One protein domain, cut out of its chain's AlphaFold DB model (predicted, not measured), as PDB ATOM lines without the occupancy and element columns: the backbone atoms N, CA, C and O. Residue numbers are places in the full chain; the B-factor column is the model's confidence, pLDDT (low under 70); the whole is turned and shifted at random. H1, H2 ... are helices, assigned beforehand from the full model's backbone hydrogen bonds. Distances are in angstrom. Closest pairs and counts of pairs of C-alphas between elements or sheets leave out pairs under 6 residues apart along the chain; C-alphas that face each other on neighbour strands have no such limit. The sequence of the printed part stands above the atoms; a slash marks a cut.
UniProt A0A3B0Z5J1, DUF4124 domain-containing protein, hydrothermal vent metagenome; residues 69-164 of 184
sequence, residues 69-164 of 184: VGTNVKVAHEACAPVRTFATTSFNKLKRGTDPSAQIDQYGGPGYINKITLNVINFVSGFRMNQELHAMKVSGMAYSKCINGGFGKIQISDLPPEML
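Overview. This is residues 69 to 164 of the 184 residues of the protein "DUF4124 domain-containing protein" of hydrothermal vent metagenome (UniProt A0A3B0Z5J1). Two helices, H1 and H4, lie side by side running opposite ways; H3 crosses H1 and also touches H4, and short H2 packs on H3. The printed part has 96 residues with four named helices, H1 to H4 in order, and no named strand: all helix. It is compact, radius of gyration of the C-alphas 12.5 A, spanning 34 by 31 by 21 A.

Along the chain. H1, residues 77 to 95, 26.7 A long from first to last C-alpha, begins at C-alpha 77 (22.412, 8.015, -36.338). H2 is residues 100 to 105, H3 115 to 125. H4, 135 to 147, 18.3 A, ends at C-alpha 147 (27.339, 11.208, -33.865).

Arrangement. H3, the hub, touches H1, closest C-alphas Phe 91 and Val 124, 5.9 A. H2 and H3 form a hairpin, closest C-alphas Pro 100 and Ser 125, 6.3 A. H1 and H4 touch, closest C-alphas Arg 84 and Ser 139, 4.9 A. Every O i to N i+4 pair is within hydrogen-bond range in H2, H3 and H4, and 13 of 15 in H1.

Size, cuts and confidence. The farthest C-alphas, Asn 72 and Gly 97, are 36.0 A apart. The printed part has no cut. Residues 69 to 74 have pLDDT under 70.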
ATOM      1  N   VAL A  69      34.354  17.173 -31.216       50.78
ATOM      2  CA  VAL A  69      34.840  17.218 -29.838       50.78
ATOM      3  C   VAL A  69      33.781  16.519 -29.004       50.78
ATOM      4  O   VAL A  69      32.807  17.149 -28.612       50.78
ATOM      5  N   GLY A  70      33.912  15.212 -28.826       46.91
ATOM      6  CA  GLY A  70      33.013  14.445 -27.983       46.91
ATOM      7  C   GLY A  70      33.661  13.139 -27.548       46.91
ATOM      8  O   GLY A  70      34.334  12.459 -28.319       46.91
ATOM      9  N   THR A  71      33.522  12.867 -26.253       48.56
ATOM     10  CA  THR A  71      33.871  11.620 -25.560       48.56
ATOM     11  C   THR A  71      33.340  10.400 -26.316       48.56
ATOM     12  O   THR A  71      32.365  10.563 -27.034       48.56
ATOM     13  N   ASN A  72      33.924   9.207 -26.113       52.47
ATOM     14  CA  ASN A  72      33.631   7.883 -26.722       52.47
ATOM     15  C   ASN A  72      32.157   7.376 -26.692       52.47
ATOM     16  O   ASN A  72      31.900   6.179 -26.592       52.47
ATOM     17  N   VAL A  73      31.169   8.256 -26.759       58.53
ATOM     18  CA  VAL A  73      29.741   7.987 -26.770       58.53
ATOM     19  C   VAL A  73      29.277   8.159 -28.208       58.53
ATOM     20  O   VAL A  73      29.079   9.275 -28.685       58.53
ATOM     21  N   LYS A  74      29.127   7.037 -28.910       63.91
ATOM     22  CA  LYS A  74      28.471   7.027 -30.214       63.91
ATOM     23  C   LYS A  74      26.981   7.263 -29.996       63.91
ATOM     24  O   LYS A  74      26.336   6.496 -29.284       63.91
ATOM     25  N   VAL A  75      26.459   8.333 -30.578       77.94
ATOM     26  CA  VAL A  75      25.023   8.635 -30.592       77.94
ATOM     27  C   VAL A  75      24.375   7.914 -31.775       77.94
ATOM     28  O   VAL A  75      25.001   7.770 -32.829       77.94
ATOM     29  N   ALA A  76      23.133   7.448 -31.611       81.25
ATOM     30  CA  ALA A  76      22.387   6.805 -32.689       81.25
ATOM     31  C   ALA A  76      22.238   7.754 -33.891       81.25
ATOM     32  O   ALA A  76      21.898   8.928 -33.741       81.25
ATOM     33  N   HIS A  77      22.471   7.234 -35.098       82.75
ATOM     34  CA  HIS A  77      22.412   8.015 -36.338       82.75
ATOM     35  C   HIS A  77      21.063   8.719 -36.536       82.75
ATOM     36  O   HIS A  77      21.025   9.848 -37.031       82.75
ATOM     37  N   GLU A  78      19.984   8.061 -36.126       84.00
ATOM     38  CA  GLU A  78      18.605   8.536 -36.227       84.00
ATOM     39  C   GLU A  78      18.357   9.750 -35.321       84.00
ATOM     40  O   GLU A  78      17.768  10.731 -35.765       84.00
ATOM     41  N   ALA A  79      18.921   9.763 -34.107       85.00
ATOM     42  CA  ALA A  79      18.837  10.903 -33.188       85.00
ATOM     43  C   ALA A  79      19.559  12.154 -33.726       85.00
ATOM     44  O   ALA A  79      19.231  13.282 -33.365       85.00
ATOM     45  N   CYS A  80      20.535  11.970 -34.618       89.75
ATOM     46  CA  CYS A  80      21.303  13.065 -35.201       89.75
ATOM     47  C   CYS A  80      20.709  13.628 -36.499       89.75
ATOM     48  O   CYS A  80      21.091  14.728 -36.908       89.75
ATOM     49  N   ALA A  81      19.790  12.921 -37.165       89.81
ATOM     50  CA  ALA A  81      19.151  13.434 -38.378       89.81
ATOM     51  C   ALA A  81      18.337  14.726 -38.117       89.81
ATOM     52  O   ALA A  81      18.554  15.701 -38.842       89.81
ATOM     53  N   PRO A  82      17.530  14.821 -37.041       90.12
ATOM     54  CA  PRO A  82      16.870  16.062 -36.621       90.12
ATOM     55  C   PRO A  82      17.847  17.223 -36.389       90.12
ATOM     56  O   PRO A  82      17.634  18.336 -36.871       90.12
ATOM     57  N   VAL A  83      18.998  16.948 -35.762       90.50
ATOM     58  CA  VAL A  83      20.062  17.943 -35.533       90.50
ATOM     59  C   VAL A  83      20.606  18.496 -36.853       90.50
ATOM     60  O   VAL A  83      20.851  19.699 -36.973       90.50
ATOM     61  N   ARG A  84      20.778  17.646 -37.873       91.62
ATOM     62  CA  ARG A  84      21.216  18.068 -39.213       91.62
ATOM     63  C   ARG A  84      20.201  19.008 -39.865       91.62
ATOM     64  O   ARG A  84      20.593  20.036 -40.428       91.62
ATOM     65  N   THR A  85      18.918  18.668 -39.797       91.50
ATOM     66  CA  THR A  85      17.831  19.484 -40.356       91.50
ATOM     67  C   THR A  85      17.756  20.831 -39.646       91.50
ATOM     68  O   THR A  85      17.820  21.877 -40.297       91.50
ATOM     69  N   PHE A  86      17.758  20.824 -38.314       92.31
ATOM     70  CA  PHE A  86      17.750  22.038 -37.505       92.31
ATOM     71  C   PHE A  86      18.968  22.937 -37.778       92.31
ATOM     72  O   PHE A  86      18.826  24.152 -37.951       92.31
ATOM     73  N   ALA A  87      20.166  22.355 -37.900       92.62
ATOM     74  CA  ALA A  87      21.381  23.090 -38.247       92.62
ATOM     75  C   ALA A  87      21.299  23.737 -39.641       92.62
ATOM     76  O   ALA A  87      21.774  24.857 -39.828       92.62
ATOM     77  N   THR A  88      20.672  23.061 -40.608       93.56
ATOM     78  CA  THR A  88      20.432  23.605 -41.956       93.56
ATOM     79  C   THR A  88      19.541  24.844 -41.889       93.56
ATOM     80  O   THR A  88      19.901  25.898 -42.419       93.56
ATOM     81  N   THR A  89      18.404  24.740 -41.197       92.19
ATOM     82  CA  THR A  89      17.440  25.839 -41.037       92.19
ATOM     83  C   THR A  89      18.061  27.023 -40.304       92.19
ATOM     84  O   THR A  89      17.960  28.163 -40.764       92.19
ATOM     85  N   SER A  90      18.767  26.751 -39.206       91.69
ATOM     86  CA  SER A  90      19.450  27.771 -38.406       91.69
ATOM     87  C   SER A  90      20.511  28.503 -39.226       91.69
ATOM     88  O   SER A  90      20.527  29.734 -39.248       91.69
ATOM     89  N   PHE A  91      21.340  27.775 -39.987       93.31
ATOM     90  CA  PHE A  91      22.374  28.382 -40.830       93.31
ATOM     91  C   PHE A  91      21.777  29.261 -41.928       93.31
ATOM     92  O   PHE A  91      22.268  30.360 -42.171       93.31
ATOM     93  N   ASN A  92      20.697  28.810 -42.572       92.50
ATOM     94  CA  ASN A  92      20.023  29.589 -43.609       92.50
ATOM     95  C   ASN A  92      19.472  30.912 -43.065       92.50
ATOM     96  O   ASN A  92      19.623  31.943 -43.717       92.50
ATOM     97  N   LYS A  93      18.874  30.901 -41.869       90.38
ATOM     98  CA  LYS A  93      18.421  32.122 -41.189       90.38
ATOM     99  C   LYS A  93      19.604  33.060 -40.880       90.38
ATOM    100  O   LYS A  93      19.548  34.240 -41.218       90.38
ATOM    101  N   LEU A  94      20.708  32.540 -40.333       89.50
ATOM    102  CA  LEU A  94      21.908  33.348 -40.059       89.50
ATOM    103  C   LEU A  94      22.515  33.945 -41.336       89.50
ATOM    104  O   LEU A  94      22.892  35.112 -41.356       89.50
ATOM    105  N   LYS A  95      22.553  33.176 -42.429       89.31
ATOM    106  CA  LYS A  95      23.049  33.643 -43.733       89.31
ATOM    107  C   LYS A  95      22.183  34.757 -44.329       89.31
ATOM    108  O   LYS A  95      22.699  35.596 -45.057       89.31
ATOM    109  N   ARG A  96      20.887  34.797 -43.996       90.56
ATOM    110  CA  ARG A  96      19.965  35.896 -44.347       90.56
ATOM    111  C   ARG A  96      20.115  37.130 -43.446       90.56
ATOM    112  O   ARG A  96      19.341  38.068 -43.592       90.56
ATOM    113  N   GLY A  97      21.078  37.134 -42.523       89.19
ATOM    114  CA  GLY A  97      21.343  38.260 -41.628       89.19
ATOM    115  C   GLY A  97      20.569  38.219 -40.311       89.19
ATOM    116  O   GLY A  97      20.571  39.211 -39.591       89.19
ATOM    117  N   THR A  98      19.917  37.101 -39.965       89.88
ATOM    118  CA  THR A  98      19.343  36.952 -38.617       89.88
ATOM    119  C   THR A  98      20.471  36.918 -37.589       89.88
ATOM    120  O   THR A  98      21.429  36.160 -37.755       89.88
ATOM    121  N   ASP A  99      20.355  37.705 -36.522       88.69
ATOM    122  CA  ASP A  99      21.319  37.652 -35.428       88.69
ATOM    123  C   ASP A  99      21.167  36.338 -34.622       88.69
ATOM    124  O   ASP A  99      20.040  35.894 -34.383       88.69
ATOM    125  N   PRO A 100      22.265  35.677 -34.203       86.38
ATOM    126  CA  PRO A 100      22.191  34.470 -33.385       86.38
ATOM    127  C   PRO A 100      21.416  34.651 -32.078       86.38
ATOM    128  O   PRO A 100      20.699  33.732 -31.689       86.38
ATOM    129  N   SER A 101      21.504  35.815 -31.427       84.00
ATOM    130  CA  SER A 101      20.736  36.090 -30.211       84.00
ATOM    131  C   SER A 101      19.242  36.123 -30.506       84.00
ATOM    132  O   SER A 101      18.481  35.473 -29.803       84.00
ATOM    133  N   ALA A 102      18.832  36.720 -31.629       86.62
ATOM    134  CA  ALA A 102      17.432  36.715 -32.053       86.62
ATOM    135  C   ALA A 102      16.893  35.294 -32.326       86.62
ATOM    136  O   ALA A 102      15.720  35.017 -32.083       86.62
ATOM    137  N   GLN A 103      17.736  34.368 -32.805       85.31
ATOM    138  CA  GLN A 103      17.338  32.958 -32.919       85.31
ATOM    139  C   GLN A 103      17.156  32.290 -31.558       85.31
ATOM    140  O   GLN A 103      16.257  31.472 -31.414       85.31
ATOM    141  N   ILE A 104      18.004  32.608 -30.580       85.38
ATOM    142  CA  ILE A 104      17.897  32.068 -29.219       85.38
ATOM    143  C   ILE A 104      16.651  32.630 -28.522       85.38
ATOM    144  O   ILE A 104      15.921  31.887 -27.865       85.38
ATOM    145  N   ASP A 105      16.364  33.914 -28.723       84.00
ATOM    146  CA  ASP A 105      15.202  34.599 -28.155       84.00
ATOM    147  C   ASP A 105      13.878  34.034 -28.690       84.00
ATOM    148  O   ASP A 105      12.905  33.953 -27.941       84.00
ATOM    149  N   GLN A 106      13.851  33.532 -29.936       85.06
ATOM    150  CA  GLN A 106      12.692  32.816 -30.499       85.06
ATOM    151  C   GLN A 106      12.276  31.603 -29.643       85.06
ATOM    152  O   GLN A 106      11.113  31.203 -29.665       85.06
ATOM    153  N   TYR A 107      13.209  31.035 -28.878       82.62
ATOM    154  CA  TYR A 107      12.995  29.875 -28.014       82.62
ATOM    155  C   TYR A 107      12.933  30.246 -26.522       82.62
ATOM    156  O   TYR A 107      13.204  29.414 -25.660       82.62
ATOM    157  N   GLY A 108      12.601  31.501 -26.208       75.12
ATOM    158  CA  GLY A 108      12.472  31.996 -24.833       75.12
ATOM    159  C   GLY A 108      13.772  32.529 -24.228       75.12
ATOM    160  O   GLY A 108      13.797  32.879 -23.052       75.12
ATOM    161  N   GLY A 109      14.853  32.619 -25.006       73.56
ATOM    162  CA  GLY A 109      16.132  33.155 -24.546       73.56
ATOM    163  C   GLY A 109      17.038  32.107 -23.878       73.56
ATOM    164  O   GLY A 109      16.656  30.949 -23.690       73.56
ATOM    165  N   PRO A 110      18.270  32.489 -23.489       70.19
ATOM    166  CA  PRO A 110      19.317  31.556 -23.058       70.19
ATOM    167  C   PRO A 110      18.994  30.776 -21.773       70.19
ATOM    168  O   PRO A 110      19.612  29.744 -21.526       70.19
ATOM    169  N   GLY A 111      18.043  31.252 -20.960       73.00
ATOM    170  CA  GLY A 111      17.598  30.575 -19.737       73.00
ATOM    171  C   GLY A 111      16.520  29.505 -19.945       73.00
ATOM    172  O   GLY A 111      16.355  28.654 -19.075       73.00
ATOM    173  N   TYR A 112      15.812  29.533 -21.078       77.25
ATOM    174  CA  TYR A 112      14.644  28.679 -21.344       77.25
ATOM    175  C   TYR A 112      14.855  27.728 -22.524       77.25
ATOM    176  O   TYR A 112      14.232  26.671 -22.589       77.25
ATOM    177  N   ILE A 113      15.774  28.068 -23.430       82.81
ATOM    178  CA  ILE A 113      16.136  27.219 -24.557       82.81
ATOM    179  C   ILE A 113      16.772  25.899 -24.091       82.81
ATOM    180  O   ILE A 113      17.623  25.857 -23.197       82.81
ATOM    181  N   ASN A 114      16.411  24.797 -24.753       85.94
ATOM    182  CA  ASN A 114      17.066  23.515 -24.521       85.94
ATOM    183  C   ASN A 114      18.577  23.611 -24.827       85.94
ATOM    184  O   ASN A 114      18.997  24.174 -25.843       85.94
ATOM    185  N   LYS A 115      19.410  23.011 -23.965       84.31
ATOM    186  CA  LYS A 115      20.878  23.032 -24.093       84.31
ATOM    187  C   LYS A 115      21.369  22.498 -25.442       84.31
ATOM    188  O   LYS A 115      22.349  23.017 -25.972       84.31
ATOM    189  N   ILE A 116      20.712  21.484 -26.007       87.69
ATOM    190  CA  ILE A 116      21.065  20.921 -27.316       87.69
ATOM    191  C   ILE A 116      20.798  21.959 -28.411       87.69
ATOM    192  O   ILE A 116      21.702  22.255 -29.192       87.69
ATOM    193  N   THR A 117      19.615  22.577 -28.417       88.31
ATOM    194  CA  THR A 117      19.248  23.657 -29.350       88.31
ATOM    195  C   THR A 117      20.234  24.810 -29.287       88.31
ATOM    196  O   THR A 117      20.795  25.194 -30.315       88.31
ATOM    197  N   LEU A 118      20.541  25.284 -28.081       87.50
ATOM    198  CA  LEU A 118      21.527  26.339 -27.865       87.50
ATOM    199  C   LEU A 118      22.909  25.958 -28.410       87.50
ATOM    200  O   LEU A 118      23.540  26.740 -29.121       87.50
ATOM    201  N   ASN A 119      23.379  24.741 -28.127       89.62
ATOM    202  CA  ASN A 119      24.681  24.272 -28.597       89.62
ATOM    203  C   ASN A 119      24.750  24.157 -30.124       89.62
ATOM    204  O   ASN A 119      25.798  24.445 -30.709       89.62
ATOM    205  N   VAL A 120      23.660  23.748 -30.779       90.44
ATOM    206  CA  VAL A 120      23.601  23.673 -32.242       90.44
ATOM    207  C   VAL A 120      23.577  25.075 -32.851       90.44
ATOM    208  O   VAL A 120      24.360  25.322 -33.768       90.44
ATOM    209  N   ILE A 121      22.781  26.013 -32.321       90.06
ATOM    210  CA  ILE A 121      22.777  27.419 -32.776       90.06
ATOM    211  C   ILE A 121      24.179  28.023 -32.640       90.06
ATOM    212  O   ILE A 121      24.712  28.540 -33.619       90.06
ATOM    213  N   ASN A 122      24.816  27.870 -31.475       89.44
ATOM    214  CA  ASN A 122      26.171  28.370 -31.217       89.44
ATOM    215  C   ASN A 122      27.222  27.746 -32.144       89.44
ATOM    216  O   ASN A 122      28.169  28.401 -32.581       89.44
ATOM    217  N   PHE A 123      27.080  26.457 -32.455       91.12
ATOM    218  CA  PHE A 123      27.961  25.798 -33.411       91.12
ATOM    219  C   PHE A 123      27.794  26.387 -34.813       91.12
ATOM    220  O   PHE A 123      28.780  26.706 -35.472       91.12
ATOM    221  N   VAL A 124      26.552  26.550 -35.261       92.19
ATOM    222  CA  VAL A 124      26.223  27.054 -36.594       92.19
ATOM    223  C   VAL A 124      26.590  28.539 -36.741       92.19
ATOM    224  O   VAL A 124      27.085  28.946 -37.795       92.19
ATOM    225  N   SER A 125      26.438  29.339 -35.683       89.81
ATOM    226  CA  SER A 125      26.794  30.761 -35.673       89.81
ATOM    227  C   SER A 125      28.284  31.016 -35.839       89.81
ATOM    228  O   SER A 125      28.655  32.032 -36.428       89.81
ATOM    229  N   GLY A 126      29.139  30.075 -35.428       87.62
ATOM    230  CA  GLY A 126      30.582  30.134 -35.681       87.62
ATOM    231  C   GLY A 126      30.943  30.189 -37.171       87.62
ATOM    232  O   GLY A 126      32.017  30.668 -37.531       87.62
ATOM    233  N   PHE A 127      30.037  29.765 -38.056       88.75
ATOM    234  CA  PHE A 127      30.258  29.762 -39.501       88.75
ATOM    235  C   PHE A 127      29.627  30.952 -40.231       88.75
ATOM    236  O   PHE A 127      29.823  31.066 -41.440       88.75
ATOM    237  N   ARG A 128      28.910  31.850 -39.538       84.06
ATOM    238  CA  ARG A 128      28.108  32.920 -40.170       84.06
ATOM    239  C   ARG A 128      28.913  33.866 -41.068       84.06
ATOM    240  O   ARG A 128      28.392  34.347 -42.064       84.06
ATOM    241  N   MET A 129      30.179  34.115 -40.724       81.88
ATOM    242  CA  MET A 129      31.050  35.048 -41.455       81.88
ATOM    243  C   MET A 129      31.677  34.426 -42.714       81.88
ATOM    244  O   MET A 129      32.269  35.142 -43.517       81.88
ATOM    245  N   ASN A 130      31.559  33.108 -42.907       81.88
ATOM    246  CA  ASN A 130      32.180  32.414 -44.033       81.88
ATOM    247  C   ASN A 130      31.199  32.315 -45.201       81.88
ATOM    248  O   ASN A 130      30.329  31.441 -45.231       81.88
ATOM    249  N   GLN A 131      31.360  33.194 -46.189       77.50
ATOM    250  CA  GLN A 131      30.467  33.260 -47.353       77.50
ATOM    251  C   GLN A 131      30.542  32.008 -48.244       77.50
ATOM    252  O   GLN A 131      29.544  31.626 -48.860       77.50
ATOM    253  N   GLU A 132      31.693  31.333 -48.242       82.50
ATOM    254  CA  GLU A 132      31.964  30.120 -49.021       82.50
ATOM    255  C   GLU A 132      31.318  28.852 -48.440       82.50
ATOM    256  O   GLU A 132      31.287  27.808 -49.094       82.50
ATOM    257  N   LEU A 133      30.823  28.892 -47.196       82.94
ATOM    258  CA  LEU A 133      30.203  27.724 -46.576       82.94
ATOM    259  C   LEU A 133      28.719  27.629 -46.948       82.94
ATOM    260  O   LEU A 133      27.915  28.545 -46.750       82.94
ATOM    261  N   HIS A 134      28.344  26.466 -47.478       90.00
ATOM    262  CA  HIS A 134      26.960  26.117 -47.785       90.00
ATOM    263  C   HIS A 134      26.281  25.427 -46.597       90.00
ATOM    264  O   HIS A 134      26.920  24.698 -45.832       90.00
ATOM    265  N   ALA A 135      24.957  25.577 -46.494       88.56
ATOM    266  CA  ALA A 135      24.155  24.972 -45.429       88.56
ATOM    267  C   ALA A 135      24.319  23.448 -45.351       88.56
ATOM    268  O   ALA A 135      24.377  22.882 -44.262       88.56
ATOM    269  N   MET A 136      24.479  22.779 -46.499       86.50
ATOM    270  CA  MET A 136      24.721  21.335 -46.568       86.50
ATOM    271  C   MET A 136      26.037  20.932 -45.880       86.50
ATOM    272  O   MET A 136      26.102  19.903 -45.212       86.50
ATOM    273  N   LYS A 137      27.081  21.761 -45.994       86.62
ATOM    274  CA  LYS A 137      28.387  21.502 -45.377       86.62
ATOM    275  C   LYS A 137      28.320  21.707 -43.867       86.62
ATOM    276  O   LYS A 137      28.758  20.844 -43.113       86.62
ATOM    277  N   VAL A 138      27.731  22.819 -43.429       88.94
ATOM    278  CA  VAL A 138      27.586  23.145 -42.001       88.94
ATOM    279  C   VAL A 138      26.702  22.127 -41.285       88.94
ATOM    280  O   VAL A 138      27.071  21.634 -40.220       88.94
ATOM    281  N   SER A 139      25.591  21.725 -41.901       90.75
ATOM    282  CA  SER A 139      24.719  20.680 -41.357       90.75
ATOM    283  C   SER A 139      25.380  19.301 -41.342       90.75
ATOM    284  O   SER A 139      25.226  18.573 -40.366       90.75
ATOM    285  N   GLY A 140      26.178  18.952 -42.357       90.19
ATOM    286  CA  GLY A 140      26.989  17.730 -42.349       90.19
ATOM    287  C   GLY A 140      28.014  17.704 -41.209       90.19
ATOM    288  O   GLY A 140      28.185  16.680 -40.546       90.19
ATOM    289  N   MET A 141      28.648  18.842 -40.914       89.56
ATOM    290  CA  MET A 141      29.545  18.962 -39.760       89.56
ATOM    291  C   MET A 141      28.791  18.868 -38.431       89.56
ATOM    292  O   MET A 141      29.280  18.217 -37.510       89.56
ATOM    293  N   ALA A 142      27.598  19.464 -38.331       90.44
ATOM    294  CA  ALA A 142      26.743  19.331 -37.152       90.44
ATOM    295  C   ALA A 142      26.334  17.865 -36.934       90.44
ATOM    296  O   ALA A 142      26.472  17.344 -35.832       90.44
ATOM    297  N   TYR A 143      25.931  17.161 -37.994       91.12
ATOM    298  CA  TYR A 143      25.614  15.734 -37.947       91.12
ATOM    299  C   TYR A 143      26.806  14.893 -37.468       91.12
ATOM    300  O   TYR A 143      26.681  14.104 -36.533       91.12
ATOM    301  N   SER A 144      27.990  15.115 -38.047       88.31
ATOM    302  CA  SER A 144      29.216  14.432 -37.623       88.31
ATOM    303  C   SER A 144      29.554  14.738 -36.162       88.31
ATOM    304  O   SER A 144      29.890  13.833 -35.398       88.31
ATOM    305  N   LYS A 145      29.416  15.995 -35.731       87.81
ATOM    306  CA  LYS A 145      29.617  16.385 -34.332       87.81
ATOM    307  C   LYS A 145      28.619  15.689 -33.405       87.81
ATOM    308  O   LYS A 145      29.036  15.225 -32.351       87.81
ATOM    309  N   CYS A 146      27.357  15.564 -33.810       87.94
ATOM    310  CA  CYS A 146      26.321  14.856 -33.061       87.94
ATOM    311  C   CYS A 146      26.649  13.370 -32.872       87.94
ATOM    312  O   CYS A 146      26.659  12.905 -31.738       87.94
ATOM    313  N   ILE A 147      27.004  12.647 -33.944       87.81
ATOM    314  CA  ILE A 147      27.339  11.208 -33.865       87.81
ATOM    315  C   ILE A 147      28.493  10.959 -32.895       87.81
ATOM    316  O   ILE A 147      28.497   9.970 -32.165       87.81
ATOM    317  N   ASN A 148      29.460  11.874 -32.876       84.56
ATOM    318  CA  ASN A 148      30.611  11.811 -31.983       84.56
ATOM    319  C   ASN A 148      30.302  12.310 -30.558       84.56
ATOM    320  O   ASN A 148      31.228  12.522 -29.786       84.56
ATOM    321  N   GLY A 149      29.037  12.567 -30.207       83.25
ATOM    322  CA  GLY A 149      28.634  13.032 -28.876       83.25
ATOM    323  C   GLY A 149      29.008  14.486 -28.574       83.25
ATOM    324  O   GLY A 149      28.962  14.916 -27.424       83.25
ATOM    325  N   GLY A 150      29.377  15.277 -29.583       84.94
ATOM    326  CA  GLY A 150      29.859  16.648 -29.400       84.94
ATOM    327  C   GLY A 150      28.786  17.684 -29.066       84.94
ATOM    328  O   GLY A 150      29.118  18.851 -28.858       84.94
ATOM    329  N   PHE A 151      27.522  17.268 -29.012       85.56
ATOM    330  CA  PHE A 151      26.404  18.046 -28.469       85.56
ATOM    331  C   PHE A 151      25.845  17.449 -27.166       85.56
ATOM    332  O   PHE A 151      24.846  17.944 -26.652       85.56
ATOM    333  N   GLY A 152      26.503  16.422 -26.614       81.81
ATOM    334  CA  GLY A 152      26.030  15.632 -25.477       81.81
ATOM    335  C   GLY A 152      25.485  14.264 -25.895       81.81
ATOM    336  O   GLY A 152      25.504  13.901 -27.073       81.81
ATOM    337  N   LYS A 153      25.012  13.488 -24.913       77.81
ATOM    338  CA  LYS A 153      24.242  12.264 -25.172       77.81
ATOM    339  C   LYS A 153      22.848  12.682 -25.633       77.81
ATOM    340  O   LYS A 153      22.165  13.378 -24.892       77.81
ATOM    341  N   ILE A 154      22.460  12.285 -26.840       79.00
ATOM    342  CA  ILE A 154      21.153  12.604 -27.421       79.00
ATOM    343  C   ILE A 154      20.438  11.284 -27.688       79.00
ATOM    344  O   ILE A 154      20.995  10.400 -28.337       79.00
ATOM    345  N   GLN A 155      19.216  11.152 -27.191       80.06
ATOM    346  CA  GLN A 155      18.280  10.118 -27.621       80.06
ATOM    347  C   GLN A 155      17.146  10.789 -28.386       80.06
ATOM    348  O   GLN A 155      16.903  11.980 -28.208       80.06
ATOM    349  N   ILE A 156      16.446  10.032 -29.232       77.56
ATOM    350  CA  ILE A 156      15.306  10.570 -29.987       77.56
ATOM    351  C   ILE A 156      14.224  11.119 -29.050       77.56
ATOM    352  O   ILE A 156      13.672  12.176 -29.323       77.56
ATOM    353  N   SER A 157      13.978  10.442 -27.925       77.56
ATOM    354  CA  SER A 157      13.029  10.870 -26.888       77.56
ATOM    355  C   SER A 157      13.389  12.200 -26.228       77.56
ATOM    356  O   SER A 157      12.514  12.884 -25.711       77.56
ATOM    357  N   ASP A 158      14.674  12.549 -26.237       76.94
ATOM    358  CA  ASP A 158      15.224  13.698 -25.517       76.94
ATOM    359  C   ASP A 158      15.433  14.893 -26.463       76.94
ATOM    360  O   ASP A 158      15.985  15.926 -26.065       76.94
ATOM    361  N   LEU A 159      15.043  14.742 -27.737       80.44
ATOM    362  CA  LEU A 159      15.152  15.806 -28.717       80.44
ATOM    363  C   LEU A 159      14.157  16.925 -28.391       80.44
ATOM    364  O   LEU A 159      12.984  16.660 -28.126       80.44
ATOM    365  N   PRO A 160      14.613  18.183 -28.458       80.69
ATOM    366  CA  PRO A 160      13.730  19.325 -28.328       80.69
ATOM    367  C   PRO A 160      12.628  19.275 -29.400       80.69
ATOM    368  O   PRO A 160      12.935  18.932 -30.551       80.69
ATOM    369  N   PRO A 161      11.383  19.672 -29.081       79.94
ATOM    370  CA  PRO A 161      10.294  19.707 -30.058       79.94
ATOM    371  C   PRO A 161      10.617  20.598 -31.262       79.94
ATOM    372  O   PRO A 161      10.116  20.372 -32.353       79.94
ATOM    373  N   GLU A 162      11.527  21.562 -31.112       77.94
ATOM    374  CA  GLU A 162      11.937  22.457 -32.194       77.94
ATOM    375  C   GLU A 162      12.885  21.803 -33.211       77.94
ATOM    376  O   GLU A 162      13.115  22.354 -34.290       77.94
ATOM    377  N   MET A 163      13.475  20.654 -32.864       79.56
ATOM    378  CA  MET A 163      14.295  19.844 -33.771       79.56
ATOM    379  C   MET A 163      13.506  18.722 -34.429       79.56
ATOM    380  O   MET A 163      13.921  18.237 -35.485       79.56
ATOM    381  N   LEU A 164      12.403  18.303 -33.812       77.94
ATOM    382  CA  LEU A 164      11.469  17.380 -34.432       77.94
ATOM    383  C   LEU A 164      10.868  18.075 -35.659       77.94
ATOM    384  O   LEU A 164      10.668  19.291 -35.673       77.94
TER     385      LEU A 164